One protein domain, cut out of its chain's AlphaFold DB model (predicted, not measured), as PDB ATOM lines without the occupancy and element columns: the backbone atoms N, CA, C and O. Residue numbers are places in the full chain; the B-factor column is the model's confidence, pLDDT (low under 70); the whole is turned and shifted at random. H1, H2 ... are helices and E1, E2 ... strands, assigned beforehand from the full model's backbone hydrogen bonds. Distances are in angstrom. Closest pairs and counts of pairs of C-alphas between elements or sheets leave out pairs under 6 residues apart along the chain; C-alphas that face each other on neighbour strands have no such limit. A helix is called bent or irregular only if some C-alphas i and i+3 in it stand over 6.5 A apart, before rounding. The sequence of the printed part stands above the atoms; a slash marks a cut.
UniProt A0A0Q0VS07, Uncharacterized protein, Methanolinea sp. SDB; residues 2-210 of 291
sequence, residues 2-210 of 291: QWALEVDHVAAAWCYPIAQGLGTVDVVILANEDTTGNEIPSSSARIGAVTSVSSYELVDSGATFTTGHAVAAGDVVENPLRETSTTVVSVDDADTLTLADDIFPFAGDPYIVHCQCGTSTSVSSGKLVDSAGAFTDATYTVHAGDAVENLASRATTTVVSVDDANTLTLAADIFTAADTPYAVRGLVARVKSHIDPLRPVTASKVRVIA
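This is residues 2 to 210 of the 291 residues of an uncharacterized protein of Methanolinea sp. SDB (UniProt A0A0Q0VS07). Two curled sheets of seven strands, each folded back on itself like part of a barrel, form two lobes: E3 E9 E6 E7 E8 E5 E4 and E10 E16 E13 E14 E15 E12 E11, joined where E9 runs on into E10. A smaller sheet, E1 E2 E17, makes the third part, and H3 packs both on it and on E3 and E9 of the first lobe. You have 209 printed residues with three named helices and 17 named strands, in the order H1 E1 E2 H2, E3 to E16, H3 E17; the class is mostly strand, the large sheets antiparallel, the small one mixed. The whole is compact, with a radius of gyration of the C-alphas of 16.5 A and spans of 49 by 38 by 28 A.

Start at the first sheet: E3, residues 45 to 49, E9, 110 to 114, E6, 76 to 79, E7, 84 to 91, E8, 96 to 99, E5, 57 to 59, and E4, 52 to 54. In this folded sheet, bent into two leaves, E3 E9 E6 face E8 E5 E4 with E7 as the hinge; N 46 and O 113 of E3 and E9 are 2.8 A apart. E6 E7 E8 form a meander, each strand the antiparallel neighbour of the one before, and E5 to E8 and E6 to E9 Greek keys, whose first strand neighbours the fourth. The second folded sheet has E10, residues 117 to 120, E16, 180 to 185, E13, 147 to 150, E14, 155 to 164, E15, 167 to 170, E12, 127 to 129, and E11, 122 to 124. Here E14 is the hinge, E13 E14 E15 the meander, and E12 to E15 and E13 to E16 the Greek keys; N 148 and O 157 of E13 and E14 are 2.8 A apart. The third sheet holds the hairpin E1, residues 10 to 17, and E2, 24 to 31, with N 14 to O 28 at 2.9 A, and E17, 205 to 209, parallel to E2 with N 27 to O 207 at 2.8 A. H3, residues 187 to 198, makes two layers with it; the closest C-alphas, Lys 192 and Val 208, are 5.9 A apart. H3 is also on the first sheet, at a height of 9.8 A, over E9. H1, residues 2 to 5, touches residues 191 to 195 of H3 alone, closest at C-alphas 4 and 191, 6.0 A. H2, residues 33 to 36, only grazes the third sheet. H3 has 6 of 8 O i to N i+4 pairs within hydrogen-bond range; H1 and H2 are too short for such a pair.

Find C-alpha 2, where H1 begins, at (41.646, 6.146, 23.822). E2 runs 22.9 A; E14 runs 22.7 A from C-alpha 155 at (38.469, -20.387, 22.633), and bends by 75 degrees at residue 161. H3 runs 17.2 A, and E17 ends at C-alpha 209, (54.065, -0.345, 15.981).

The C-alphas of Leu 22 and Ser 124, the two farthest apart, are 49.7 A apart. The printed part has no cut; the links E5 to E6 and E12 to E13 are long. The model's pLDDT is under 70 at residue 68 and residues 199 to 204.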
ATOM      1  N   GLN A   2      42.500   6.870  22.872       77.06
ATOM      2  CA  GLN A   2      41.646   6.146  23.822       77.06
ATOM      3  C   GLN A   2      41.329   4.700  23.391       77.06
ATOM      4  O   GLN A   2      41.475   3.813  24.213       77.06
ATOM      5  N   TRP A   3      41.068   4.434  22.104       81.06
ATOM      6  CA  TRP A   3      40.828   3.058  21.623       81.06
ATOM      7  C   TRP A   3      42.022   2.115  21.759       81.06
ATOM      8  O   TRP A   3      41.828   0.928  21.961       81.06
ATOM      9  N   ALA A   4      43.260   2.613  21.670       80.31
ATOM     10  CA  ALA A   4      44.425   1.760  21.910       80.31
ATOM     11  C   ALA A   4      44.502   1.348  23.388       80.31
ATOM     12  O   ALA A   4      44.846   0.215  23.686       80.31
ATOM     13  N   LEU A   5      44.128   2.255  24.298       86.94
ATOM     14  CA  LEU A   5      44.100   2.021  25.746       86.94
ATOM     15  C   LEU A   5      42.884   1.199  26.211       86.94
ATOM     16  O   LEU A   5      42.836   0.796  27.366       86.94
ATOM     17  N   GLU A   6      41.897   0.968  25.342       87.81
ATOM     18  CA  GLU A   6      40.779   0.049  25.611       87.81
ATOM     19  C   GLU A   6      41.189  -1.421  25.466       87.81
ATOM     20  O   GLU A   6      40.473  -2.303  25.934       87.81
ATOM     21  N   VAL A   7      42.321  -1.693  24.813       85.19
ATOM     22  CA  VAL A   7      42.853  -3.046  24.677       85.19
ATOM     23  C   VAL A   7      43.637  -3.397  25.934       85.19
ATOM     24  O   VAL A   7      44.573  -2.692  26.315       85.19
ATOM     25  N   ASP A   8      43.267  -4.514  26.560       86.06
ATOM     26  CA  ASP A   8      43.961  -5.023  27.742       86.06
ATOM     27  C   ASP A   8      45.471  -5.148  27.501       86.06
ATOM     28  O   ASP A   8      45.910  -5.554  26.423       86.06
ATOM     29  N   HIS A   9      46.247  -4.853  28.546       87.88
ATOM     30  CA  HIS A   9      47.715  -4.855  28.572       87.88
ATOM     31  C   HIS A   9      48.411  -3.700  27.842       87.88
ATOM     32  O   HIS A   9      49.639  -3.646  27.862       87.88
ATOM     33  N   VAL A  10      47.685  -2.740  27.264       88.62
ATOM     34  CA  VAL A  10      48.297  -1.504  26.750       88.62
ATOM     35  C   VAL A  10      48.487  -0.502  27.893       88.62
ATOM     36  O   VAL A  10      47.525  -0.097  28.541       88.62
ATOM     37  N   ALA A  11      49.729  -0.076  28.132       91.12
ATOM     38  CA  ALA A  11      50.064   0.919  29.156       91.12
ATOM     39  C   ALA A  11      49.982   2.359  28.634       91.12
ATOM     40  O   ALA A  11      49.493   3.256  29.322       91.12
ATOM     41  N   ALA A  12      50.467   2.588  27.413       89.25
ATOM     42  CA  ALA A  12      50.523   3.910  26.799       89.25
ATOM     43  C   ALA A  12      50.388   3.819  25.276       89.25
ATOM     44  O   ALA A  12      50.733   2.805  24.667       89.25
ATOM     45  N   ALA A  13      49.893   4.894  24.658       90.00
ATOM     46  CA  ALA A  13      49.778   4.999  23.209       90.00
ATOM     47  C   ALA A  13      49.968   6.443  22.720       90.00
ATOM     48  O   ALA A  13      49.370   7.371  23.274       90.00
ATOM     49  N   TRP A  14      50.730   6.621  21.638       90.06
ATOM     50  CA  TRP A  14      50.982   7.915  20.991       90.06
ATOM     51  C   TRP A  14      50.570   7.916  19.521       90.06
ATOM     52  O   TRP A  14      50.687   6.913  18.818       90.06
ATOM     53  N   CYS A  15      50.074   9.068  19.064       87.69
ATOM     54  CA  CYS A  15      49.556   9.272  17.714       87.69
ATOM     55  C   CYS A  15      50.541  10.061  16.866       87.69
ATOM     56  O   CYS A  15      50.900  11.179  17.233       87.69
ATOM     57  N   TYR A  16      50.846   9.546  15.683       86.88
ATOM     58  CA  TYR A  16      51.708  10.188  14.703       86.88
ATOM     59  C   TYR A  16      50.946  10.348  13.384       86.88
ATOM     60  O   TYR A  16      50.976   9.469  12.516       86.88
ATOM     61  N   PRO A  17      50.191  11.449  13.220       85.44
ATOM     62  CA  PRO A  17      49.443  11.693  11.996       85.44
ATOM     63  C   PRO A  17      50.381  12.036  10.833       85.44
ATOM     64  O   PRO A  17      51.375  12.734  11.006       85.44
ATOM     65  N   ILE A  18      50.020  11.599   9.623       83.94
ATOM     66  CA  ILE A  18      50.706  11.909   8.353       83.94
ATOM     67  C   ILE A  18      52.145  11.356   8.303       83.94
ATOM     68  O   ILE A  18      52.923  11.684   7.410       83.94
ATOM     69  N   ALA A  19      52.514  10.453   9.213       81.25
ATOM     70  CA  ALA A  19      53.889   9.983   9.330       81.25
ATOM     71  C   ALA A  19      54.404   9.200   8.107       81.25
ATOM     72  O   ALA A  19      55.607   9.146   7.868       81.25
ATOM     73  N   GLN A  20      53.502   8.629   7.305       78.94
ATOM     74  CA  GLN A  20      53.804   7.968   6.030       78.94
ATOM     75  C   GLN A  20      53.174   8.717   4.838       78.94
ATOM     76  O   GLN A  20      52.937   8.144   3.776       78.94
ATOM     77  N   GLY A  21      52.867  10.007   5.008       81.88
ATOM     78  CA  GLY A  21      52.178  10.833   4.018       81.88
ATOM     79  C   GLY A  21      50.680  10.995   4.289       81.88
ATOM     80  O   GLY A  21      50.140  10.551   5.305       81.88
ATOM     81  N   LEU A  22      49.995  11.707   3.391       80.25
ATOM     82  CA  LEU A  22      48.601  12.108   3.591       80.25
ATOM     83  C   LEU A  22      47.672  10.898   3.771       80.25
ATOM     84  O   LEU A  22      47.738   9.928   3.022       80.25
ATOM     85  N   GLY A  23      46.783  10.982   4.763       77.50
ATOM     86  CA  GLY A  23      45.810   9.928   5.065       77.50
ATOM     87  C   GLY A  23      46.370   8.739   5.854       77.50
ATOM     88  O   GLY A  23      45.674   7.732   5.979       77.50
ATOM     89  N   THR A  24      47.591   8.839   6.388       81.12
ATOM     90  CA  THR A  24      48.200   7.804   7.238       81.12
ATOM     91  C   THR A  24      48.261   8.238   8.698       81.12
ATOM     92  O   THR A  24      48.389   9.428   8.996       81.12
ATOM     93  N   VAL A  25      48.149   7.277   9.609       85.88
ATOM     94  CA  VAL A  25      48.361   7.470  11.046       85.88
ATOM     95  C   VAL A  25      49.185   6.303  11.568       85.88
ATOM     96  O   VAL A  25      48.765   5.153  11.440       85.88
ATOM     97  N   ASP A  26      50.323   6.611  12.178       87.62
ATOM     98  CA  ASP A  26      51.080   5.645  12.966       87.62
ATOM     99  C   ASP A  26      50.667   5.760  14.439       87.62
ATOM    100  O   ASP A  26      50.438   6.856  14.962       87.62
ATOM    101  N   VAL A  27      50.545   4.619  15.108       88.12
ATOM    102  CA  VAL A  27      50.236   4.516  16.531       88.12
ATOM    103  C   VAL A  27      51.347   3.718  17.189       88.12
ATOM    104  O   VAL A  27      51.529   2.540  16.884       88.12
ATOM    105  N   VAL A  28      52.086   4.360  18.088       90.00
ATOM    106  CA  VAL A  28      53.112   3.692  18.893       90.00
ATOM    107  C   VAL A  28      52.482   3.282  20.209       90.00
ATOM    108  O   VAL A  28      51.843   4.118  20.848       90.00
ATOM    109  N   ILE A  29      52.647   2.023  20.605       91.25
ATOM    110  CA  ILE A  29      52.082   1.486  21.848       91.25
ATOM    111  C   ILE A  29      53.161   0.908  22.761       91.25
ATOM    112  O   ILE A  29      54.150   0.355  22.284       91.25
ATOM    113  N   LEU A  30      52.932   0.996  24.070       91.31
ATOM    114  CA  LEU A  30      53.677   0.249  25.083       91.31
ATOM    115  C   LEU A  30      52.780  -0.767  25.762       91.31
ATOM    116  O   LEU A  30      51.596  -0.511  26.006       91.31
ATOM    117  N   ALA A  31      53.378  -1.901  26.089       90.12
ATOM    118  CA  ALA A  31      52.769  -2.919  26.912       90.12
ATOM    119  C   ALA A  31      52.941  -2.579  28.399       90.12
ATOM    120  O   ALA A  31      53.876  -1.890  28.804       90.12
ATOM    121  N   ASN A  32      52.013  -3.057  29.218       89.25
ATOM    122  CA  ASN A  32      52.111  -2.970  30.664       89.25
ATOM    123  C   ASN A  32      53.035  -4.072  31.186       89.25
ATOM    124  O   ASN A  32      52.589  -5.209  31.360       89.25
ATOM    125  N   GLU A  33      54.281  -3.690  31.474       88.44
ATOM    126  CA  GLU A  33      55.354  -4.565  31.951       88.44
ATOM    127  C   GLU A  33      54.941  -5.444  33.139       88.44
ATOM    128  O   GLU A  33      55.270  -6.627  33.148       88.44
ATOM    129  N   ASP A  34      54.130  -4.939  34.075       85.50
ATOM    130  CA  ASP A  34      53.672  -5.720  35.234       85.50
ATOM    131  C   ASP A  34      52.830  -6.939  34.824       85.50
ATOM    132  O   ASP A  34      52.755  -7.938  35.540       85.50
ATOM    133  N   THR A  35      52.160  -6.853  33.672       83.81
ATOM    134  CA  THR A  35      51.260  -7.901  33.170       83.81
ATOM    135  C   THR A  35      51.826  -8.683  31.993       83.81
ATOM    136  O   THR A  35      51.433  -9.829  31.791       83.81
ATOM    137  N   THR A  36      52.730  -8.082  31.217       83.75
ATOM    138  CA  THR A  36      53.321  -8.685  30.013       83.75
ATOM    139  C   THR A  36      54.771  -9.118  30.201       83.75
ATOM    140  O   THR A  36      55.338  -9.783  29.335       83.75
ATOM    141  N   GLY A  37      55.394  -8.739  31.319       83.06
ATOM    142  CA  GLY A  37      56.809  -8.972  31.612       83.06
ATOM    143  C   GLY A  37      57.776  -8.142  30.763       83.06
ATOM    144  O   GLY A  37      58.984  -8.309  30.896       83.06
ATOM    145  N   ASN A  38      57.268  -7.293  29.864       85.06
ATOM    146  CA  ASN A  38      58.066  -6.434  28.994       85.06
ATOM    147  C   ASN A  38      57.251  -5.208  28.571       85.06
ATOM    148  O   ASN A  38      56.104  -5.341  28.146       85.06
ATOM    149  N   GLU A  39      57.850  -4.024  28.651       89.12
ATOM    150  CA  GLU A  39      57.250  -2.762  28.212       89.12
ATOM    151  C   GLU A  39      57.114  -2.674  26.680       89.12
ATOM    152  O   GLU A  39      56.241  -1.980  26.150       89.12
ATOM    153  N   ILE A  40      57.963  -3.399  25.946       88.69
ATOM    154  CA  ILE A  40      57.940  -3.443  24.485       88.69
ATOM    155  C   ILE A  40      57.025  -4.581  24.032       88.69
ATOM    156  O   ILE A  40      57.346  -5.752  24.252       88.69
ATOM    157  N   PRO A  41      55.884  -4.267  23.390       85.56
ATOM    158  CA  PRO A  41      54.956  -5.297  22.964       85.56
ATOM    159  C   PRO A  41      55.566  -6.178  21.878       85.56
ATOM    160  O   PRO A  41      56.282  -5.706  20.994       85.56
ATOM    161  N   SER A  42      55.217  -7.463  21.907       80.69
ATOM    162  CA  SER A  42      55.473  -8.369  20.790       80.69
ATOM    163  C   SER A  42      54.637  -7.950  19.580       80.69
ATOM    164  O   SER A  42      53.457  -7.593  19.685       80.69
ATOM    165  N   SER A  43      55.249  -8.017  18.396       71.62
ATOM    166  CA  SER A  43      54.487  -7.901  17.152       71.62
ATOM    167  C   SER A  43      53.795  -9.221  16.822       71.62
ATOM    168  O   SER A  43      52.661  -9.175  16.362       71.62
ATOM    169  N   SER A  44      54.480 -10.358  17.047       71.62
ATOM    170  CA  SER A  44      54.176 -11.771  16.692       71.62
ATOM    171  C   SER A  44      53.476 -12.054  15.344       71.62
ATOM    172  O   SER A  44      53.138 -13.193  15.023       71.62
ATOM    173  N   ALA A  45      53.250 -11.013  14.554       82.69
ATOM    174  CA  ALA A  45      52.443 -10.968  13.362       82.69
ATOM    175  C   ALA A  45      53.010  -9.900  12.430       82.69
ATOM    176  O   ALA A  45      53.536  -8.862  12.862       82.69
ATOM    177  N   ARG A  46      52.854 -10.154  11.136       86.38
ATOM    178  CA  ARG A  46      53.204  -9.239  10.061       86.38
ATOM    179  C   ARG A  46      51.971  -8.438   9.674       86.38
ATOM    180  O   ARG A  46      50.926  -8.993   9.351       86.38
ATOM    181  N   ILE A  47      52.099  -7.120   9.708       86.31
ATOM    182  CA  ILE A  47      50.987  -6.198   9.486       86.31
ATOM    183  C   ILE A  47      51.324  -5.317   8.293       86.31
ATOM    184  O   ILE A  47      52.401  -4.721   8.242       86.31
ATOM    185  N   GLY A  48      50.389  -5.195   7.360       87.38
ATOM    186  CA  GLY A  48      50.582  -4.394   6.160       87.38
ATOM    187  C   GLY A  48      49.271  -4.022   5.488       87.38
ATOM    188  O   GLY A  48      48.209  -4.010   6.118       87.38
ATOM    189  N   ALA A  49      49.356  -3.661   4.211       89.69
ATOM    190  CA  ALA A  49      48.191  -3.386   3.386       89.69
ATOM    191  C   ALA A  49      48.405  -3.921   1.973       89.69
ATOM    192  O   ALA A  49      49.474  -3.745   1.398       89.69
ATOM    193  N   VAL A  50      47.361  -4.513   1.406       90.88
ATOM    194  CA  VAL A  50      47.391  -5.099   0.065       90.88
ATOM    195  C   VAL A  50      47.687  -4.021  -0.979       90.88
ATOM    196  O   VAL A  50      47.045  -2.967  -0.998       90.88
ATOM    197  N   THR A  51      48.647  -4.269  -1.868       91.00
ATOM    198  CA  THR A  51      49.023  -3.331  -2.937       91.00
ATOM    199  C   THR A  51      48.217  -3.541  -4.212       91.00
ATOM    200  O   THR A  51      48.001  -2.589  -4.962       91.00
ATOM    201  N   SER A  52      47.731  -4.759  -4.448       90.69
ATOM    202  CA  SER A  52      46.917  -5.110  -5.613       90.69
ATOM    203  C   SER A  52      45.935  -6.226  -5.291       90.69
ATOM    204  O   SER A  52      46.250  -7.127  -4.525       90.69
ATOM    205  N   VAL A  53      44.757  -6.171  -5.905       90.81
ATOM    206  CA  VAL A  53      43.719  -7.192  -5.730       90.81
ATOM    207  C   VAL A  53      43.945  -8.318  -6.724       90.81
ATOM    208  O   VAL A  53      44.025  -8.070  -7.928       90.81
ATOM    209  N   SER A  54      43.987  -9.537  -6.210       91.50
ATOM    210  CA  SER A  54      43.930 -10.768  -6.983       91.50
ATOM    211  C   SER A  54      43.107 -11.782  -6.189       91.50
ATOM    212  O   SER A  54      43.100 -11.756  -4.958       91.50
ATOM    213  N   SER A  55      42.324 -12.607  -6.882       91.88
ATOM    214  CA  SER A  55      41.407 -13.530  -6.213       91.88
ATOM    215  C   SER A  55      42.184 -14.604  -5.469       91.88
ATOM    216  O   SER A  55      43.061 -15.231  -6.052       91.88
ATOM    217  N   TYR A  56      41.794 -14.851  -4.217       92.19
ATOM    218  CA  TYR A  56      42.459 -15.806  -3.324       92.19
ATOM    219  C   TYR A  56      43.935 -15.487  -3.062       92.19
ATOM    220  O   TYR A  56      44.676 -16.369  -2.652       92.19
ATOM    221  N   GLU A  57      44.378 -14.246  -3.266       93.25
ATOM    222  CA  GLU A  57      45.777 -13.870  -3.077       93.25
ATOM    223  C   GLU A  57      45.909 -12.651  -2.160       93.25
ATOM    224  O   GLU A  57      45.121 -11.703  -2.207       93.25
ATOM    225  N   LEU A  58      46.954 -12.658  -1.336       92.81
ATOM    226  CA  LEU A  58      47.470 -11.465  -0.676       92.81
ATOM    227  C   LEU A  58      48.714 -11.024  -1.441       92.81
ATOM    228  O   LEU A  58      49.738 -11.699  -1.388       92.81
ATOM    229  N   VAL A  59      48.627  -9.871  -2.107       92.31
ATOM    230  CA  VAL A  59      49.759  -9.260  -2.814       92.31
ATOM    231  C   VAL A  59      50.155  -7.951  -2.138       92.31
ATOM    232  O   VAL A  59      49.367  -7.001  -2.090       92.31
ATOM    233  N   ASP A  60      51.386  -7.886  -1.643       93.00
ATOM    234  CA  ASP A  60      51.996  -6.682  -1.080       93.00
ATOM    235  C   ASP A  60      53.437  -6.557  -1.577       93.00
ATOM    236  O   ASP A  60      54.346  -7.187  -1.045       93.00
ATOM    237  N   SER A  61      53.651  -5.699  -2.576       88.81
ATOM    238  CA  SER A  61      54.963  -5.495  -3.205       88.81
ATOM    239  C   SER A  61      56.041  -4.924  -2.276       88.81
ATOM    240  O   SER A  61      57.209  -4.858  -2.659       88.81
ATOM    241  N   GLY A  62      55.673  -4.468  -1.073       84.50
ATOM    242  CA  GLY A  62      56.609  -4.052  -0.030       84.50
ATOM    243  C   GLY A  62      56.839  -5.106   1.056       84.50
ATOM    244  O   GLY A  62      57.643  -4.865   1.961       84.50
ATOM    245  N   ALA A  63      56.133  -6.237   1.010       86.81
ATOM    246  CA  ALA A  63      56.248  -7.294   2.001       86.81
ATOM    247  C   ALA A  63      57.461  -8.201   1.758       86.81
ATOM    248  O   ALA A  63      58.121  -8.173   0.723       86.81
ATOM    249  N   THR A  64      57.779  -8.993   2.783       86.06
ATOM    250  CA  THR A  64      58.885  -9.955   2.775       86.06
ATOM    251  C   THR A  64      58.474 -11.257   3.469       86.06
ATOM    252  O   THR A  64      59.073 -11.663   4.462       86.06
ATOM    253  N   PHE A  65      57.429 -11.916   2.967       86.50
ATOM    254  CA  PHE A  65      56.823 -13.131   3.523       86.50
ATOM    255  C   PHE A  65      57.781 -14.319   3.664       86.50
ATOM    256  O   PHE A  65      57.529 -15.209   4.465       86.50
ATOM    257  N   THR A  66      58.903 -14.323   2.949       85.62
ATOM    258  CA  THR A  66      59.893 -15.412   2.969       85.62
ATOM    259  C   THR A  66      61.043 -15.193   3.960       85.62
ATOM    260  O   THR A  66      61.924 -16.043   4.070       85.62
ATOM    261  N   THR A  67      61.077 -14.069   4.689       77.31
ATOM    262  CA  THR A  67      62.200 -13.710   5.579       77.31
ATOM    263  C   THR A  67      61.740 -13.126   6.908       77.31
ATOM    264  O   THR A  67      60.667 -12.530   6.987       77.31
ATOM    265  N   GLY A  68      62.594 -13.240   7.935       62.72
ATOM    266  CA  GLY A  68      62.290 -12.750   9.279       62.72
ATOM    267  C   GLY A  68      61.093 -13.500   9.845       62.72
ATOM    268  O   GLY A  68      60.032 -12.900   9.979       62.72
ATOM    269  N   HIS A  69      61.299 -14.808  10.072       72.25
ATOM    270  CA  HIS A  69      60.288 -15.846  10.304       72.25
ATOM    271  C   HIS A  69      59.283 -15.917   9.148       72.25
ATOM    272  O   HIS A  69      58.324 -15.150   9.054       72.25
ATOM    273  N   ALA A  70      59.597 -16.806   8.205       77.94
ATOM    274  CA  ALA A  70      58.833 -16.958   6.980       77.94
ATOM    275  C   ALA A  70      57.397 -17.382   7.298       77.94
ATOM    276  O   ALA A  70      57.174 -18.241   8.148       77.94
ATOM    277  N   VAL A  71      56.455 -16.782   6.578       84.00
ATOM    278  CA  VAL A  71      55.072 -17.242   6.551       84.00
ATOM    279  C   VAL A  71      55.067 -18.681   6.040       84.00
ATOM    280  O   VAL A  71      55.857 -19.043   5.164       84.00
ATOM    281  N   ALA A  72      54.197 -19.508   6.592       85.44
ATOM    282  CA  ALA A  72      54.027 -20.893   6.197       85.44
ATOM    283  C   ALA A  72      52.582 -21.169   5.777       85.44
ATOM    284  O   ALA A  72      51.640 -20.468   6.150       85.44
ATOM    285  N   ALA A  73      52.395 -22.230   4.991       86.12
ATOM    286  CA  ALA A  73      51.060 -22.752   4.739       86.12
ATOM    287  C   ALA A  73      50.411 -23.164   6.072       86.12
ATOM    288  O   ALA A  73      51.027 -23.862   6.876       86.12
ATOM    289  N   GLY A  74      49.166 -22.745   6.283       83.94
ATOM    290  CA  GLY A  74      48.439 -22.900   7.542       83.94
ATOM    291  C   GLY A  74      48.436 -21.658   8.435       83.94
ATOM    292  O   GLY A  74      47.607 -21.601   9.342       83.94
ATOM    293  N   ASP A  75      49.275 -20.650   8.164       87.00
ATOM    294  CA  ASP A  75      49.254 -19.393   8.919       87.00
ATOM    295  C   ASP A  75      47.919 -18.665   8.755       87.00
ATOM    296  O   ASP A  75      47.310 -18.663   7.679       87.00
ATOM    297  N   VAL A  76      47.459 -18.029   9.831       89.75
ATOM    298  CA  VAL A  76      46.191 -17.298   9.837       89.75
ATOM    299  C   VAL A  76      46.404 -15.895   9.292       89.75
ATOM    300  O   VAL A  76      47.240 -15.134   9.780       89.75
ATOM    301  N   VAL A  77      45.590 -15.532   8.304       91.62
ATOM    302  CA  VAL A  77      45.565 -14.203   7.697       91.62
ATOM    303  C   VAL A  77      44.231 -13.549   7.988       91.62
ATOM    304  O   VAL A  77      43.175 -14.151   7.813       91.62
ATOM    305  N   GLU A  78      44.266 -12.290   8.392       91.25
ATOM    306  CA  GLU A  78      43.075 -11.532   8.742       91.25
ATOM    307  C   GLU A  78      43.003 -10.224   7.988       91.25
ATOM    308  O   GLU A  78      44.006  -9.530   7.810       91.25
ATOM    309  N   ASN A  79      41.782  -9.862   7.613       90.56
ATOM    310  CA  ASN A  79      41.429  -8.528   7.181       90.56
ATOM    311  C   ASN A  79      40.659  -7.848   8.322       90.56
ATOM    312  O   ASN A  79      39.431  -7.961   8.391       90.56
ATOM    313  N   PRO A  80      41.350  -7.126   9.219       86.06
ATOM    314  CA  PRO A  80      40.707  -6.495  10.367       86.06
ATOM    315  C   PRO A  80      39.673  -5.436   9.964       86.06
ATOM    316  O   PRO A  80      38.734  -5.196  10.705       86.06
ATOM    317  N   LEU A  81      39.773  -4.832   8.773       86.19
ATOM    318  CA  LEU A  81      38.768  -3.872   8.301       86.19
ATOM    319  C   LEU A  81      37.441  -4.540   7.913       86.19
ATOM    320  O   LEU A  81      36.398  -3.892   7.932       86.19
ATOM    321  N   ARG A  82      37.483  -5.811   7.507       84.88
ATOM    322  CA  ARG A  82      36.301  -6.581   7.090       84.88
ATOM    323  C   ARG A  82      35.853  -7.607   8.109       84.88
ATOM    324  O   ARG A  82      34.846  -8.261   7.863       84.88
ATOM    325  N   GLU A  83      36.590  -7.740   9.208       86.12
ATOM    326  CA  GLU A  83      36.343  -8.753  10.232       86.12
ATOM    327  C   GLU A  83      36.322 -10.175   9.633       86.12
ATOM    328  O   GLU A  83      35.582 -11.051  10.073       86.12
ATOM    329  N   THR A  84      37.136 -10.405   8.595       89.62
ATOM    330  CA  THR A  84      37.279 -11.705   7.929       89.62
ATOM    331  C   THR A  84      38.658 -12.305   8.190       89.62
ATOM    332  O   THR A  84      39.655 -11.592   8.305       89.62
ATOM    333  N   SER A  85      38.723 -13.634   8.262       90.50
ATOM    334  CA  SER A  85      39.955 -14.404   8.471       90.50
ATOM    335  C   SER A  85      40.004 -15.600   7.526       90.50
ATOM    336  O   SER A  85      38.969 -16.209   7.272       90.50
ATOM    337  N   THR A  86      41.195 -15.966   7.074       93.12
ATOM    338  CA  THR A  86      41.486 -17.099   6.188       93.12
ATOM    339  C   THR A  86      42.822 -17.731   6.591       93.12
ATOM    340  O   THR A  86      43.466 -17.282   7.540       93.12
ATOM    341  N   THR A  87      43.257 -18.761   5.875       91.38
ATOM    342  CA  THR A  87      44.568 -19.396   6.069       91.38
ATOM    343  C   THR A  87      45.403 -19.340   4.799       91.38
ATOM    344  O   THR A  87      44.857 -19.416   3.696       91.38
ATOM    345  N   VAL A  88      46.724 -19.270   4.949       92.31
ATOM    346  CA  VAL A  88      47.674 -19.386   3.836       92.31
ATOM    347  C   VAL A  88      47.653 -20.810   3.282       92.31
ATOM    348  O   VAL A  88      47.793 -21.779   4.026       92.31
ATOM    349  N   VAL A  89      47.500 -20.944   1.968       92.06
ATOM    350  CA  VAL A  89      47.574 -22.218   1.237       92.06
ATOM    351  C   VAL A  89      48.993 -22.460   0.733       92.06
ATOM    352  O   VAL A  89      49.530 -23.553   0.910       92.06
ATOM    353  N   SER A  90      49.613 -21.441   0.140       90.94
ATOM    354  CA  SER A  90      51.010 -21.467  -0.294       90.94
ATOM    355  C   SER A  90      51.641 -20.084  -0.194       90.94
ATOM    356  O   SER A  90      50.969 -19.060  -0.308       90.94
ATOM    357  N   VAL A  91      52.954 -20.074   0.031       91.56
ATOM    358  CA  VAL A  91      53.790 -18.886  -0.146       91.56
ATOM    359  C   VAL A  91      54.360 -18.966  -1.547       91.56
ATOM    360  O   VAL A  91      55.178 -19.847  -1.819       91.56
ATOM    361  N   ASP A  92      53.890 -18.094  -2.429       91.06
ATOM    362  CA  ASP A  92      54.262 -18.155  -3.839       91.06
ATOM    363  C   ASP A  92      55.586 -17.424  -4.064       91.06
ATOM    364  O   ASP A  92      56.499 -17.989  -4.659       91.06
ATOM    365  N   ASP A  93      55.723 -16.223  -3.488       90.75
ATOM    366  CA  ASP A  93      56.926 -15.389  -3.554       90.75
ATOM    367  C   ASP A  93      57.100 -14.543  -2.269       90.75
ATOM    368  O   ASP A  93      56.351 -14.671  -1.299       90.75
ATOM    369  N   ALA A  94      58.110 -13.663  -2.228       88.81
ATOM    370  CA  ALA A  94      58.381 -12.793  -1.073       88.81
ATOM    371  C   ALA A  94      57.243 -11.796  -0.768       88.81
ATOM    372  O   ALA A  94      57.146 -11.291   0.346       88.81
ATOM    373  N   ASP A  95      56.394 -11.530  -1.746       92.44
ATOM    374  CA  ASP A  95      55.405 -10.461  -1.776       92.44
ATOM    375  C   ASP A  95      54.007 -10.968  -2.177       92.44
ATOM    376  O   ASP A  95      53.064 -10.178  -2.258       92.44
ATOM    377  N   THR A  96      53.848 -12.285  -2.370       92.44
ATOM    378  CA  THR A  96      52.573 -12.917  -2.744       92.44
ATOM    379  C   THR A  96      52.305 -14.201  -1.959       92.44
ATOM    380  O   THR A  96      53.168 -15.076  -1.860       92.44
ATOM    381  N   LEU A  97      51.087 -14.314  -1.425       93.69
ATOM    382  CA  LEU A  97      50.557 -15.504  -0.755       93.69
ATOM    383  C   LEU A  97      49.253 -15.945  -1.418       93.69
ATOM    384  O   LEU A  97      48.372 -15.109  -1.613       93.69
ATOM    385  N   THR A  98      49.073 -17.247  -1.626       94.94
ATOM    386  CA  THR A  98      47.765 -17.831  -1.950       94.94
ATOM    387  C   THR A  98      47.018 -18.162  -0.655       94.94
ATOM    388  O   THR A  98      47.580 -18.741   0.276       94.94
ATOM    389  N   LEU A  99      45.734 -17.823  -0.591       94.38
ATOM    390  CA  LEU A  99      44.837 -17.967   0.556       94.38
ATOM    391  C   LEU A  99      43.715 -18.973   0.262       94.38
ATOM    392  O   LEU A  99      43.361 -19.215  -0.890       94.38
ATOM    393  N   ALA A 100      43.121 -19.545   1.312       93.38
ATOM    394  CA  ALA A 100      42.019 -20.503   1.169       93.38
ATOM    395  C   ALA A 100      40.717 -19.831   0.697       93.38
ATOM    396  O   ALA A 100      40.011 -20.350  -0.164       93.38
ATOM    397  N   ASP A 101      40.450 -18.652   1.248       92.62
ATOM    398  CA  ASP A 101      39.305 -17.797   0.941       92.62
ATOM    399  C   ASP A 101      39.758 -16.410   0.470       92.62
ATOM    400  O   ASP A 101      40.760 -15.870   0.947       92.62
ATOM    401  N   ASP A 102      38.975 -15.808  -0.427       93.06
ATOM    402  CA  ASP A 102      39.179 -14.439  -0.901       93.06
ATOM    403  C   ASP A 102      38.649 -13.421   0.125       93.06
ATOM    404  O   ASP A 102      37.440 -13.239   0.293       93.06
ATOM    405  N   ILE A 103      39.572 -12.764   0.833       91.56
ATOM    406  CA  ILE A 103      39.262 -11.801   1.901       91.56
ATOM    407  C   ILE A 103      39.726 -10.368   1.596       91.56
ATOM    408  O   ILE A 103      39.495  -9.475   2.417       91.56
ATOM    409  N   PHE A 104      40.340 -10.116   0.432       92.12
ATOM    410  CA  PHE A 104      40.906  -8.810   0.054       92.12
ATOM    411  C   PHE A 104      40.302  -8.257  -1.246       92.12
ATOM    412  O   PHE A 104      40.985  -8.153  -2.263       92.12
ATOM    413  N   PRO A 105      39.025  -7.833  -1.232       88.94
ATOM    414  CA  PRO A 105      38.363  -7.369  -2.446       88.94
ATOM    415  C   PRO A 105      38.853  -6.001  -2.952       88.94
ATOM    416  O   PRO A 105      38.486  -5.608  -4.061       88.94
ATOM    417  N   PHE A 106      39.637  -5.240  -2.170       87.81
ATOM    418  CA  PHE A 106      40.081  -3.896  -2.550       87.81
ATOM    419  C   PHE A 106      41.566  -3.653  -2.256       87.81
ATOM    420  O   PHE A 106      42.117  -4.071  -1.239       87.81
ATOM    421  N   ALA A 107      42.220  -2.898  -3.141       87.75
ATOM    422  CA  ALA A 107      43.593  -2.465  -2.919       87.75
ATOM    423  C   ALA A 107      43.637  -1.463  -1.755       87.75
ATOM    424  O   ALA A 107      42.807  -0.556  -1.663       87.75
ATOM    425  N   GLY A 108      44.627  -1.612  -0.880       84.50
ATOM    426  CA  GLY A 108      44.778  -0.830   0.344       84.50
ATOM    427  C   GLY A 108      44.079  -1.425   1.566       84.50
ATOM    428  O   GLY A 108      44.174  -0.828   2.642       84.50
ATOM    429  N   ASP A 109      43.422  -2.576   1.427       88.31
ATOM    430  CA  ASP A 109      42.878  -3.314   2.561       88.31
ATOM    431  C   ASP A 109      44.000  -3.712   3.533       88.31
ATOM    432  O   ASP A 109      45.031  -4.228   3.090       88.31
ATOM    433  N   PRO A 110      43.851  -3.444   4.846       89.19
ATOM    434  CA  PRO A 110      44.849  -3.843   5.824       89.19
ATOM    435  C   PRO A 110      44.831  -5.359   5.998       89.19
ATOM    436  O   PRO A 110      43.768  -5.976   5.943       89.19
ATOM    437  N   TYR A 111      45.994  -5.932   6.276       90.31
ATOM    438  CA  TYR A 111      46.116  -7.338   6.627       90.31
ATOM    439  C   TYR A 111      46.936  -7.529   7.901       90.31
ATOM    440  O   TYR A 111      47.803  -6.713   8.234       90.31
ATOM    441  N   ILE A 112      46.669  -8.638   8.582       90.00
ATOM    442  CA  ILE A 112      47.477  -9.173   9.677       90.00
ATOM    443  C   ILE A 112      47.743 -10.642   9.352       90.00
ATOM    444  O   ILE A 112      46.801 -11.417   9.229       90.00
ATOM    445  N   VAL A 113      49.008 -11.021   9.195       89.69
ATOM    446  CA  VAL A 113      49.436 -12.420   9.085       89.69
ATOM    447  C   VAL A 113      50.021 -12.829  10.427       89.69
ATOM    448  O   VAL A 113      51.040 -12.282  10.848       89.69
ATOM    449  N   HIS A 114      49.373 -13.763  11.111       86.75
ATOM    450  CA  HIS A 114      49.871 -14.326  12.362       86.75
ATOM    451  C   HIS A 114      50.878 -15.417  12.018       86.75
ATOM    452  O   HIS A 114      50.497 -16.473  11.528       86.75
ATOM    453  N   CYS A 115      52.163 -15.157  12.249       75.31
ATOM    454  CA  CYS A 115      53.227 -16.083  11.848       75.31
ATOM    455  C   CYS A 115      53.535 -17.136  12.928       75.31
ATOM    456  O   CYS A 115      54.222 -18.120  12.671       75.31
ATOM    457  N   GLN A 116      53.050 -16.928  14.155       83.62
ATOM    458  CA  GLN A 116      53.135 -17.893  15.255       83.62
ATOM    459  C   GLN A 116      51.870 -18.765  15.272       83.62
ATOM    460  O   GLN A 116      51.081 -18.742  16.225       83.62
ATOM    461  N   CYS A 117      51.648 -19.483  14.173       82.88
ATOM    462  CA  CYS A 117      50.593 -20.480  14.043       82.88
ATOM    463  C   CYS A 117      51.201 -21.879  14.008       82.88
ATOM    464  O   CYS A 117      52.332 -22.082  13.569       82.88
ATOM    465  N   GLY A 118      50.441 -22.858  14.475       84.88
ATOM    466  CA  GLY A 118      50.924 -24.225  14.535       84.88
ATOM    467  C   GLY A 118      49.853 -25.184  15.002       84.88
ATOM    468  O   GLY A 118      48.661 -24.872  15.017       84.88
ATOM    469  N   THR A 119      50.287 -26.380  15.375       86.94
ATOM    470  CA  THR A 119      49.404 -27.423  15.889       86.94
ATOM    471  C   THR A 119      49.963 -27.935  17.208       86.94
ATOM    472  O   THR A 119      51.125 -28.320  17.283       86.94
ATOM    473  N   SER A 120      49.140 -27.957  18.257       88.75
ATOM    474  CA  SER A 120      49.563 -28.462  19.563       88.75
ATOM    475  C   SER A 120      49.922 -29.946  19.450       88.75
ATOM    476  O   SER A 120      49.059 -30.762  19.120       88.75
ATOM    477  N   THR A 121      51.155 -30.329  19.761       89.06
ATOM    478  CA  THR A 121      51.610 -31.720  19.605       89.06
ATOM    479  C   THR A 121      51.382 -32.569  20.848       89.06
ATOM    480  O   THR A 121      51.444 -33.797  20.786       89.06
ATOM    481  N   SER A 122      51.078 -31.947  21.989       87.38
ATOM    482  CA  SER A 122      50.686 -32.669  23.196       87.38
ATOM    483  C   SER A 122      49.706 -31.879  24.053       87.38
ATOM    484  O   SER A 122      49.611 -30.657  23.957       87.38
ATOM    485  N   VAL A 123      48.972 -32.606  24.895       87.81
ATOM    486  CA  VAL A 123      48.034 -32.035  25.863       87.81
ATOM    487  C   VAL A 123      48.705 -31.984  27.220       87.81
ATOM    488  O   VAL A 123      49.100 -33.013  27.772       87.81
ATOM    489  N   SER A 124      48.790 -30.785  27.773       88.19
ATOM    490  CA  SER A 124      49.199 -30.552  29.148       88.19
ATOM    491  C   SER A 124      48.324 -29.439  29.700       88.19
ATOM    492  O   SER A 124      48.126 -28.422  29.038       88.19
ATOM    493  N   SER A 125      47.742 -29.656  30.879       88.25
ATOM    494  CA  SER A 125      46.717 -28.749  31.392       88.25
ATOM    495  C   SER A 125      47.285 -27.349  31.606       88.25
ATOM    496  O   SER A 125      48.317 -27.185  32.263       88.25
ATOM    497  N   GLY A 126      46.612 -26.354  31.026       87.19
ATOM    498  CA  GLY A 126      47.026 -24.955  31.107       87.19
ATOM    499  C   GLY A 126      48.313 -24.656  30.338       87.19
ATOM    500  O   GLY A 126      48.971 -23.663  30.634       87.19
ATOM    501  N   LYS A 127      48.700 -25.498  29.373       91.19
ATOM    502  CA  LYS A 127      49.873 -25.270  28.527       91.19
ATOM    503  C   LYS A 127      49.550 -25.428  27.049       91.19
ATOM    504  O   LYS A 127      48.734 -26.261  26.663       91.19
ATOM    505  N   LEU A 128      50.254 -24.662  26.224       89.31
ATOM    506  CA  LEU A 128      50.390 -24.938  24.800       89.31
ATOM    507  C   LEU A 128      51.762 -25.566  24.576       89.31
ATOM    508  O   LEU A 128      52.774 -24.953  24.902       89.31
ATOM    509  N   VAL A 129      51.781 -26.783  24.034       89.25
ATOM    510  CA  VAL A 129      53.011 -27.500  23.694       89.25
ATOM    511  C   VAL A 129      53.016 -27.796  22.202       89.25
ATOM    512  O   VAL A 129      52.132 -28.498  21.709       89.25
ATOM    513  N   ASP A 130      54.027 -27.295  21.504       89.69
ATOM    514  CA  ASP A 130      54.270 -27.548  20.088       89.69
ATOM    515  C   ASP A 130      55.750 -27.873  19.860       89.69
ATOM    516  O   ASP A 130      56.635 -27.032  20.005       89.69
ATOM    517  N   SER A 131      56.039 -29.110  19.459       85.94
ATOM    518  CA  SER A 131      57.410 -29.565  19.186       85.94
ATOM    519  C   SER A 131      58.055 -28.911  17.957       85.94
ATOM    520  O   SER A 131      59.268 -29.001  17.801       85.94
ATOM    521  N   ALA A 132      57.265 -28.281  17.087       83.44
ATOM    522  CA  ALA A 132      57.737 -27.455  15.979       83.44
ATOM    523  C   ALA A 132      57.587 -25.948  16.265       83.44
ATOM    524  O   ALA A 132      57.952 -25.135  15.417       83.44
ATOM    525  N   GLY A 133      57.079 -25.584  17.449       80.50
ATOM    526  CA  GLY A 133      56.916 -24.202  17.881       80.50
ATOM    527  C   GLY A 133      58.249 -23.458  17.973       80.50
ATOM    528  O   GLY A 133      59.300 -24.049  18.236       80.50
ATOM    529  N   ALA A 134      58.185 -22.145  17.751       83.31
ATOM    530  CA  ALA A 134      59.315 -21.225  17.835       83.31
ATOM    531  C   ALA A 134      58.937 -19.986  18.667       83.31
ATOM    532  O   ALA A 134      59.129 -18.842  18.252       83.31
ATOM    533  N   PHE A 135      58.380 -20.204  19.859       84.56
ATOM    534  CA  PHE A 135      57.834 -19.141  20.709       84.56
ATOM    535  C   PHE A 135      58.888 -18.145  21.219       84.56
ATOM    536  O   PHE A 135      58.554 -17.018  21.586       84.56
ATOM    537  N   THR A 136      60.165 -18.534  21.207       83.88
ATOM    538  CA  THR A 136      61.307 -17.684  21.577       83.88
ATOM    539  C   THR A 136      62.044 -17.096  20.363       83.88
ATOM    540  O   THR A 136      63.187 -16.662  20.513       83.88
ATOM    541  N   ASP A 137      61.465 -17.126  19.155       82.00
ATOM    542  CA  ASP A 137      62.092 -16.538  17.960       82.00
ATOM    543  C   ASP A 137      62.325 -15.033  18.147       82.00
ATOM    544  O   ASP A 137      61.412 -14.302  18.514       82.00
ATOM    545  N   ALA A 138      63.541 -14.554  17.872       72.69
ATOM    546  CA  ALA A 138      63.925 -13.161  18.110       72.69
ATOM    547  C   ALA A 138      63.217 -12.143  17.192       72.69
ATOM    548  O   ALA A 138      63.221 -10.949  17.488       72.69
ATOM    549  N   THR A 139      62.637 -12.589  16.075       71.88
ATOM    550  CA  THR A 139      61.936 -11.737  15.104       71.88
ATOM    551  C   THR A 139      60.479 -11.524  15.497       71.88
ATOM    552  O   THR A 139      59.970 -10.406  15.433       71.88
ATOM    553  N   TYR A 140      59.812 -12.596  15.925       75.00
ATOM    554  CA  TYR A 140      58.418 -12.588  16.364       75.00
ATOM    555  C   TYR A 140      58.312 -13.275  17.718       75.00
ATOM    556  O   TYR A 140      57.705 -14.341  17.842       75.00
ATOM    557  N   THR A 141      58.913 -12.648  18.729       76.62
ATOM    558  CA  THR A 141      58.860 -13.151  20.099       76.62
ATOM    559  C   THR A 141      57.420 -13.174  20.591       76.62
ATOM    560  O   THR A 141      56.626 -12.281  20.282       76.62
ATOM    561  N   VAL A 142      57.094 -14.197  21.373       84.88
ATOM    562  CA  VAL A 142      55.888 -14.219  22.199       84.88
ATOM    563  C   VAL A 142      56.260 -13.661  23.572       84.88
ATOM    564  O   VAL A 142      57.333 -13.954  24.098       84.88
ATOM    565  N   HIS A 143      55.390 -12.847  24.154       85.94
ATOM    566  CA  HIS A 143      55.525 -12.343  25.518       85.94
ATOM    567  C   HIS A 143      54.340 -12.797  26.376       85.94
ATOM    568  O   HIS A 143      53.315 -13.266  25.873       85.94
ATOM    569  N   ALA A 144      54.469 -12.660  27.698       86.94
ATOM    570  CA  ALA A 144      53.308 -12.814  28.564       86.94
ATOM    571  C   ALA A 144      52.250 -11.749  28.207       86.94
ATOM    572  O   ALA A 144      52.567 -10.669  27.713       86.94
ATOM    573  N   GLY A 145      50.975 -12.073  28.402       83.94
ATOM    574  CA  GLY A 145      49.838 -11.246  27.989       83.94
ATOM    575  C   GLY A 145      49.430 -11.381  26.515       83.94
ATOM    576  O   GLY A 145      48.349 -10.906  26.148       83.94
ATOM    577  N   ASP A 146      50.217 -12.071  25.680       87.00
ATOM    578  CA  ASP A 146      49.812 -12.388  24.306       87.00
ATOM    579  C   ASP A 146      48.598 -13.315  24.293       87.00
ATOM    580  O   ASP A 146      48.425 -14.155  25.178       87.00
ATOM    581  N   ALA A 147      47.721 -13.149  23.301       88.06
ATOM    582  CA  ALA A 147      46.510 -13.952  23.208       88.06
ATOM    583  C   ALA A 147      46.767 -15.208  22.374       88.06
ATOM    584  O   ALA A 147      47.275 -15.132  21.261       88.06
ATOM    585  N   VAL A 148      46.363 -16.360  22.888       89.88
ATOM    586  CA  VAL A 148      46.393 -17.638  22.180       89.88
ATOM    587  C   VAL A 148      44.966 -18.029  21.853       89.88
ATOM    588  O   VAL A 148      44.126 -18.136  22.748       89.88
ATOM    589  N   GLU A 149      44.688 -18.247  20.573       90.06
ATOM    590  CA  GLU A 149      43.411 -18.767  20.101       90.06
ATOM    591  C   GLU A 149      43.561 -20.227  19.688       90.06
ATOM    592  O   GLU A 149      44.451 -20.590  18.921       90.06
ATOM    593  N   ASN A 150      42.643 -21.059  20.166       89.38
ATOM    594  CA  ASN A 150      42.413 -22.385  19.627       89.38
ATOM    595  C   ASN A 150      41.465 -22.257  18.428       89.38
ATOM    596  O   ASN A 150      40.282 -21.957  18.590       89.38
ATOM    597  N   LEU A 151      41.973 -22.517  17.224       86.69
ATOM    598  CA  LEU A 151      41.229 -22.310  15.980       86.69
ATOM    599  C   LEU A 151      40.099 -23.333  15.784       86.69
ATOM    600  O   LEU A 151      39.143 -23.059  15.058       86.69
ATOM    601  N   ALA A 152      40.168 -24.489  16.451       86.62
ATOM    602  CA  ALA A 152      39.125 -25.511  16.388       86.62
ATOM    603  C   ALA A 152      37.917 -25.171  17.273       86.62
ATOM    604  O   ALA A 152      36.774 -25.379  16.869       86.62
ATOM    605  N   SER A 153      38.156 -24.652  18.480       85.75
ATOM    606  CA  SER A 153      37.092 -24.324  19.443       85.75
ATOM    607  C   SER A 153      36.707 -22.846  19.469       85.75
ATOM    608  O   SER A 153      35.688 -22.502  20.065       85.75
ATOM    609  N   ARG A 154      37.510 -21.975  18.840       85.56
ATOM    610  CA  ARG A 154      37.437 -20.506  18.951       85.56
ATOM    611  C   ARG A 154      37.580 -19.994  20.387       85.56
ATOM    612  O   ARG A 154      37.190 -18.870  20.688       85.56
ATOM    613  N   ALA A 155      38.132 -20.812  21.283       88.62
ATOM    614  CA  ALA A 155      38.469 -20.387  22.633       88.62
ATOM    615  C   ALA A 155      39.754 -19.550  22.610       88.62
ATOM    616  O   ALA A 155      40.716 -19.899  21.925       88.62
ATOM    617  N   THR A 156      39.785 -18.478  23.397       89.06
ATOM    618  CA  THR A 156      40.951 -17.597  23.530       89.06
ATOM    619  C   THR A 156      41.398 -17.540  24.987       89.06
ATOM    620  O   THR A 156      40.570 -17.503  25.896       89.06
ATOM    621  N   THR A 157      42.706 -17.521  25.211       91.88
ATOM    622  CA  THR A 157      43.344 -17.322  26.521       91.88
ATOM    623  C   THR A 157      44.553 -16.402  26.376       91.88
ATOM    624  O   THR A 157      44.957 -16.093  25.260       91.88
ATOM    625  N   THR A 158      45.154 -15.974  27.483       90.25
ATOM    626  CA  THR A 158      46.430 -15.251  27.493       90.25
ATOM    627  C   THR A 158      47.597 -16.146  27.910       90.25
ATOM    628  O   THR A 158      47.413 -17.129  28.639       90.25
ATOM    629  N   VAL A 159      48.797 -15.803  27.438       90.38
ATOM    630  CA  VAL A 159      50.074 -16.378  27.877       90.38
ATOM    631  C   VAL A 159      50.434 -15.807  29.246       90.38
ATOM    632  O   VAL A 159      50.410 -14.597  29.444       90.38
ATOM    633  N   VAL A 160      50.780 -16.670  30.195       89.12
ATOM    634  CA  VAL A 160      51.251 -16.287  31.537       89.12
ATOM    635  C   VAL A 160      52.773 -16.257  31.577       89.12
ATOM    636  O   VAL A 160      53.361 -15.327  32.119       89.12
ATOM    637  N   SER A 161      53.416 -17.262  30.988       88.44
ATOM    638  CA  SER A 161      54.867 -17.327  30.845       88.44
ATOM    639  C   SER A 161      55.247 -18.084  29.580       88.44
ATOM    640  O   SER A 161      54.556 -19.014  29.155       88.44
ATOM    641  N   VAL A 162      56.370 -17.679  28.993       88.62
ATOM    642  CA  VAL A 162      57.057 -18.429  27.941       88.62
ATOM    643  C   VAL A 162      58.067 -19.328  28.643       88.62
ATOM    644  O   VAL A 162      59.028 -18.825  29.224       88.62
ATOM    645  N   ASP A 163      57.815 -20.638  28.659       89.25
ATOM    646  CA  ASP A 163      58.664 -21.582  29.392       89.25
ATOM    647  C   ASP A 163      59.903 -21.947  28.559       89.25
ATOM    648  O   ASP A 163      61.025 -21.956  29.068       89.25
ATOM    649  N   ASP A 164      59.702 -22.226  27.269       88.44
ATOM    650  CA  ASP A 164      60.749 -22.529  26.293       88.44
ATOM    651  C   ASP A 164      60.256 -22.272  24.853       88.44
ATOM    652  O   ASP A 164      59.142 -21.792  24.637       88.44
ATOM    653  N   ALA A 165      61.088 -22.578  23.850       86.69
ATOM    654  CA  ALA A 165      60.766 -22.376  22.432       86.69
ATOM    655  C   ALA A 165      59.507 -23.135  21.964       86.69
ATOM    656  O   ALA A 165      58.901 -22.759  20.965       86.69
ATOM    657  N   ASN A 166      59.101 -24.169  22.697       89.62
ATOM    658  CA  ASN A 166      58.089 -25.145  22.322       89.62
ATOM    659  C   ASN A 166      56.919 -25.192  23.314       89.62
ATOM    660  O   ASN A 166      55.948 -25.913  23.079       89.62
ATOM    661  N   THR A 167      57.005 -24.453  24.421       89.88
ATOM    662  CA  THR A 167      56.059 -24.545  25.530       89.88
ATOM    663  C   THR A 167      55.696 -23.171  26.078       89.88
ATOM    664  O   THR A 167      56.555 -22.401  26.512       89.88
ATOM    665  N   LEU A 168      54.393 -22.907  26.148       90.88
ATOM    666  CA  LEU A 168      53.809 -21.746  26.815       90.88
ATOM    667  C   LEU A 168      52.921 -22.198  27.970       90.88
ATOM    668  O   LEU A 168      52.162 -23.160  27.834       90.88
ATOM    669  N   THR A 169      52.949 -21.457  29.073       92.25
ATOM    670  CA  THR A 169      51.946 -21.577  30.138       92.25
ATOM    671  C   THR A 169      50.827 -20.568  29.887       92.25
ATOM    672  O   THR A 169      51.083 -19.392  29.632       92.25
ATOM    673  N   LEU A 170      49.578 -21.024  29.955       92.12
ATOM    674  CA  LEU A 170      48.370 -20.267  29.631       92.12
ATOM    675  C   LEU A 170      47.534 -19.999  30.887       92.12
ATOM    676  O   LEU A 170      47.537 -20.787  31.832       92.12
ATOM    677  N   ALA A 171      46.769 -18.908  30.879       90.44
ATOM    678  CA  ALA A 171      45.881 -18.557  31.988       90.44
ATOM    679  C   ALA A 171      44.672 -19.504  32.113       90.44
ATOM    680  O   ALA A 171      44.194 -19.762  33.219       90.44
ATOM    681  N   ALA A 172      44.182 -20.026  30.988       89.81
ATOM    682  CA  ALA A 172      43.099 -20.994  30.916       89.81
ATOM    683  C   ALA A 172      43.491 -22.194  30.046       89.81
ATOM    684  O   ALA A 172      44.227 -22.073  29.064       89.81
ATOM    685  N   ASP A 173      42.961 -23.361  30.403       90.19
ATOM    686  CA  ASP A 173      43.181 -24.599  29.666       90.19
ATOM    687  C   ASP A 173      42.245 -24.674  28.452       90.19
ATOM    688  O   ASP A 173      41.053 -24.955  28.588       90.19
ATOM    689  N   ILE A 174      42.782 -24.378  27.266       89.69
ATOM    690  CA  ILE A 174      42.033 -24.404  25.998       89.69
ATOM    691  C   ILE A 174      42.449 -25.558  25.074       89.69
ATOM    692  O   ILE A 174      41.835 -25.741  24.023       89.69
ATOM    693  N   PHE A 175      43.464 -26.348  25.446       88.75
ATOM    694  CA  PHE A 175      44.002 -27.450  24.642       88.75
ATOM    695  C   PHE A 175      43.731 -28.792  25.317       88.75
ATOM    696  O   PHE A 175      44.609 -29.409  25.906       88.75
ATOM    697  N   THR A 176      42.493 -29.274  25.204       86.88
ATOM    698  CA  THR A 176      42.078 -30.562  25.788       86.88
ATOM    699  C   THR A 176      42.355 -31.769  24.883       86.88
ATOM    700  O   THR A 176      42.106 -32.905  25.285       86.88
ATOM    701  N   ALA A 177      42.821 -31.542  23.652       86.31
ATOM    702  CA  ALA A 177      43.147 -32.566  22.662       86.31
ATOM    703  C   ALA A 177      44.443 -32.201  21.922       86.31
ATOM    704  O   ALA A 177      44.712 -31.024  21.681       86.31
ATOM    705  N   ALA A 178      45.240 -33.215  21.572       87.12
ATOM    706  CA  ALA A 178      46.404 -33.031  20.712       87.12
ATOM    707  C   ALA A 178      45.946 -32.767  19.271       87.12
ATOM    708  O   ALA A 178      44.767 -32.930  18.949       87.12
ATOM    709  N   ASP A 179      46.881 -32.356  18.424       86.50
ATOM    710  CA  ASP A 179      46.650 -32.026  17.021       86.50
ATOM    711  C   ASP A 179      45.639 -30.883  16.814       86.50
ATOM    712  O   ASP A 179      44.919 -30.822  15.817       86.50
ATOM    713  N   THR A 180      45.584 -29.952  17.771       87.25
ATOM    714  CA  THR A 180      44.688 -28.800  17.714       87.25
ATOM    715  C   THR A 180      45.408 -27.587  17.117       87.25
ATOM    716  O   THR A 180      46.438 -27.174  17.659       87.25
ATOM    717  N   PRO A 181      44.884 -26.979  16.037       88.69
ATOM    718  CA  PRO A 181      45.488 -25.800  15.435       88.69
ATOM    719  C   PRO A 181      45.321 -24.570  16.333       88.69
ATOM    720  O   PRO A 181      44.263 -24.360  16.941       88.69
ATOM    721  N   TYR A 182      46.355 -23.736  16.396       89.25
ATOM    722  CA  TYR A 182      46.368 -22.521  17.202       89.25
ATOM    723  C   TYR A 182      46.981 -21.339  16.453       89.25
ATOM    724  O   TYR A 182      47.763 -21.517  15.519       89.25
ATOM    725  N   ALA A 183      46.649 -20.136  16.915       88.31
ATOM    726  CA  ALA A 183      47.292 -18.896  16.499       88.31
ATOM    727  C   ALA A 183      47.643 -18.050  17.726       88.31
ATOM    728  O   ALA A 183      46.789 -17.809  18.587       88.31
ATOM    729  N   VAL A 184      48.893 -17.591  17.802       88.38
ATOM    730  CA  VAL A 184      49.336 -16.620  18.808       88.38
ATOM    731  C   VAL A 184      49.254 -15.211  18.231       88.38
ATOM    732  O   VAL A 184      49.801 -14.912  17.171       88.38
ATOM    733  N   ARG A 185      48.567 -14.336  18.960       88.25
ATOM    734  CA  ARG A 185      48.241 -12.964  18.581       88.25
ATOM    735  C   ARG A 185      48.919 -11.999  19.548       88.25
ATOM    736  O   ARG A 185      48.466 -11.824  20.685       88.25
ATOM    737  N   GLY A 186      49.975 -11.354  19.069       86.50
ATOM    738  CA  GLY A 186      50.734 -10.353  19.807       86.50
ATOM    739  C   GLY A 186      49.916  -9.100  20.094       86.50
ATOM    740  O   GLY A 186      48.912  -8.811  19.424       86.50
ATOM    741  N   LEU A 187      50.350  -8.318  21.082       87.81
ATOM    742  CA  LEU A 187      49.624  -7.115  21.492       87.81
ATOM    743  C   LEU A 187      49.458  -6.103  20.344       87.81
ATOM    744  O   LEU A 187      48.372  -5.548  20.173       87.81
ATOM    745  N   VAL A 188      50.482  -5.911  19.502       87.94
ATOM    746  CA  VAL A 188      50.402  -5.011  18.332       87.94
ATOM    747  C   VAL A 188      49.292  -5.449  17.370       87.94
ATOM    748  O   VAL A 188      48.501  -4.617  16.917       87.94
ATOM    749  N   ALA A 189      49.189  -6.750  17.094       86.25
ATOM    750  CA  ALA A 189      48.164  -7.315  16.218       86.25
ATOM    751  C   ALA A 189      46.754  -7.154  16.805       86.25
ATOM    752  O   ALA A 189      45.824  -6.770  16.094       86.25
ATOM    753  N   ARG A 190      46.597  -7.374  18.116       88.38
ATOM    754  CA  ARG A 190      45.323  -7.170  18.826       88.38
ATOM    755  C   ARG A 190      44.867  -5.716  18.762       88.38
ATOM    756  O   ARG A 190      43.718  -5.448  18.423       88.38
ATOM    757  N   VAL A 191      45.775  -4.775  19.025       88.00
ATOM    758  CA  VAL A 191      45.476  -3.339  18.942       88.00
ATOM    759  C   VAL A 191      45.115  -2.933  17.516       88.00
ATOM    760  O   VAL A 191      44.160  -2.185  17.313       88.00
ATOM    761  N   LYS A 192      45.823  -3.460  16.509       86.50
ATOM    762  CA  LYS A 192      45.496  -3.224  15.098       86.50
ATOM    763  C   LYS A 192      44.089  -3.707  14.751       86.50
ATOM    764  O   LYS A 192      43.324  -2.945  14.163       86.50
ATOM    765  N   SER A 193      43.756  -4.932  15.156       85.25
ATOM    766  CA  SER A 193      42.445  -5.543  14.931       85.25
ATOM    767  C   SER A 193      41.312  -4.758  15.601       85.25
ATOM    768  O   SER A 193      40.257  -4.586  15.005       85.25
ATOM    769  N   HIS A 194      41.546  -4.183  16.787       86.44
ATOM    770  CA  HIS A 194      40.556  -3.341  17.475       86.44
ATOM    771  C   HIS A 194      40.376  -1.956  16.830       86.44
ATOM    772  O   HIS A 194      39.262  -1.449  16.723       86.44
ATOM    773  N   ILE A 195      41.463  -1.313  16.388       85.12
ATOM    774  CA  ILE A 195      41.414   0.072  15.884       85.12
ATOM    775  C   ILE A 195      40.907   0.157  14.435       85.12
ATOM    776  O   ILE A 195      40.243   1.134  14.075       85.12
ATOM    777  N   ASP A 196      41.223  -0.824  13.588       83.06
ATOM    778  CA  ASP A 196      40.895  -0.783  12.156       83.06
ATOM    779  C   ASP A 196      39.389  -0.748  11.825       83.06
ATOM    780  O   ASP A 196      39.041  -0.020  10.889       83.06
ATOM    781  N   PRO A 197      38.492  -1.463  12.531       80.75
ATOM    782  CA  PRO A 197      37.045  -1.323  12.350       80.75
ATOM    783  C   PRO A 197      36.524   0.034  12.824       80.75
ATOM    784  O   PRO A 197      35.620   0.611  12.224       80.75
ATOM    785  N   LEU A 198      37.102   0.565  13.907       78.88
ATOM    786  CA  LEU A 198      36.626   1.792  14.541       78.88
ATOM    787  C   LEU A 198      37.001   3.038  13.725       78.88
ATOM    788  O   LEU A 198      36.218   3.987  13.696       78.88
ATOM    789  N   ARG A 199      38.177   3.043  13.070       66.50
ATOM    790  CA  ARG A 199      38.725   4.122  12.206       66.50
ATOM    791  C   ARG A 199      38.174   5.526  12.490       66.50
ATOM    792  O   ARG A 199      37.560   6.156  11.626       66.50
ATOM    793  N   PRO A 200      38.396   6.092  13.681       55.22
ATOM    794  CA  PRO A 200      37.674   7.295  14.054       55.22
ATOM    795  C   PRO A 200      38.577   8.486  13.764       55.22
ATOM    796  O   PRO A 200      39.120   9.121  14.654       55.22
ATOM    797  N   VAL A 201      38.808   8.687  12.466       51.25
ATOM    798  CA  VAL A 201      39.279   9.881  11.744       51.25
ATOM    799  C   VAL A 201      39.394   9.498  10.259       51.25
ATOM    800  O   VAL A 201      39.474   8.321   9.923       51.25
ATOM    801  N   THR A 202      39.457  10.478   9.354       55.94
ATOM    802  CA  THR A 202      39.625  10.350   7.886       55.94
ATOM    803  C   THR A 202      40.934   9.671   7.419       55.94
ATOM    804  O   THR A 202      41.411   9.934   6.316       55.94
ATOM    805  N   ALA A 203      41.569   8.852   8.256       61.84
ATOM    806  CA  ALA A 203      42.774   8.109   7.927       61.84
ATOM    807  C   ALA A 203      42.421   6.883   7.072       61.84
ATOM    808  O   ALA A 203      41.665   6.000   7.478       61.84
ATOM    809  N   SER A 204      43.010   6.813   5.883       69.06
ATOM    810  CA  SER A 204      42.875   5.672   4.980       69.06
ATOM    811  C   SER A 204      43.703   4.475   5.448       69.06
ATOM    812  O   SER A 204      43.348   3.337   5.142       69.06
ATOM    813  N   LYS A 205      44.793   4.714   6.191       73.19
ATOM    814  CA  LYS A 205      45.687   3.672   6.711       73.19
ATOM    815  C   LYS A 205      46.093   3.976   8.151       73.19
ATOM    816  O   LYS A 205      46.576   5.070   8.436       73.19
ATOM    817  N   VAL A 206      45.926   2.990   9.027       81.56
ATOM    818  CA  VAL A 206      46.445   3.004  10.398       81.56
ATOM    819  C   VAL A 206      47.524   1.938  10.496       81.56
ATOM    820  O   VAL A 206      47.310   0.820  10.030       81.56
ATOM    821  N   ARG A 207      48.670   2.266  11.087       84.12
ATOM    822  CA  ARG A 207      49.744   1.318  11.388       84.12
ATOM    823  C   ARG A 207      50.022   1.362  12.884       84.12
ATOM    824  O   ARG A 207      50.185   2.438  13.441       84.12
ATOM    825  N   VAL A 208      50.058   0.199  13.522       86.81
ATOM    826  CA  VAL A 208      50.396   0.069  14.944       86.81
ATOM    827  C   VAL A 208      51.795  -0.518  15.024       86.81
ATOM    828  O   VAL A 208      52.075  -1.488  14.321       86.81
ATOM    829  N   ILE A 209      52.671   0.085  15.823       86.81
ATOM    830  CA  ILE A 209      54.065  -0.345  15.981       86.81
ATOM    831  C   ILE A 209      54.485  -0.321  17.452       86.81
ATOM    832  O   ILE A 209      53.978   0.473  18.247       86.81
ATOM    833  N   ALA A 210      55.440  -1.181  17.792       86.94
ATOM    834  CA  ALA A 210      56.205  -1.078  19.028       86.94
ATOM    835  C   ALA A 210      57.351  -0.060  18.845       86.94
ATOM    836  O   ALA A 210      57.884   0.049  17.735       86.94
TER     837      ALA A 210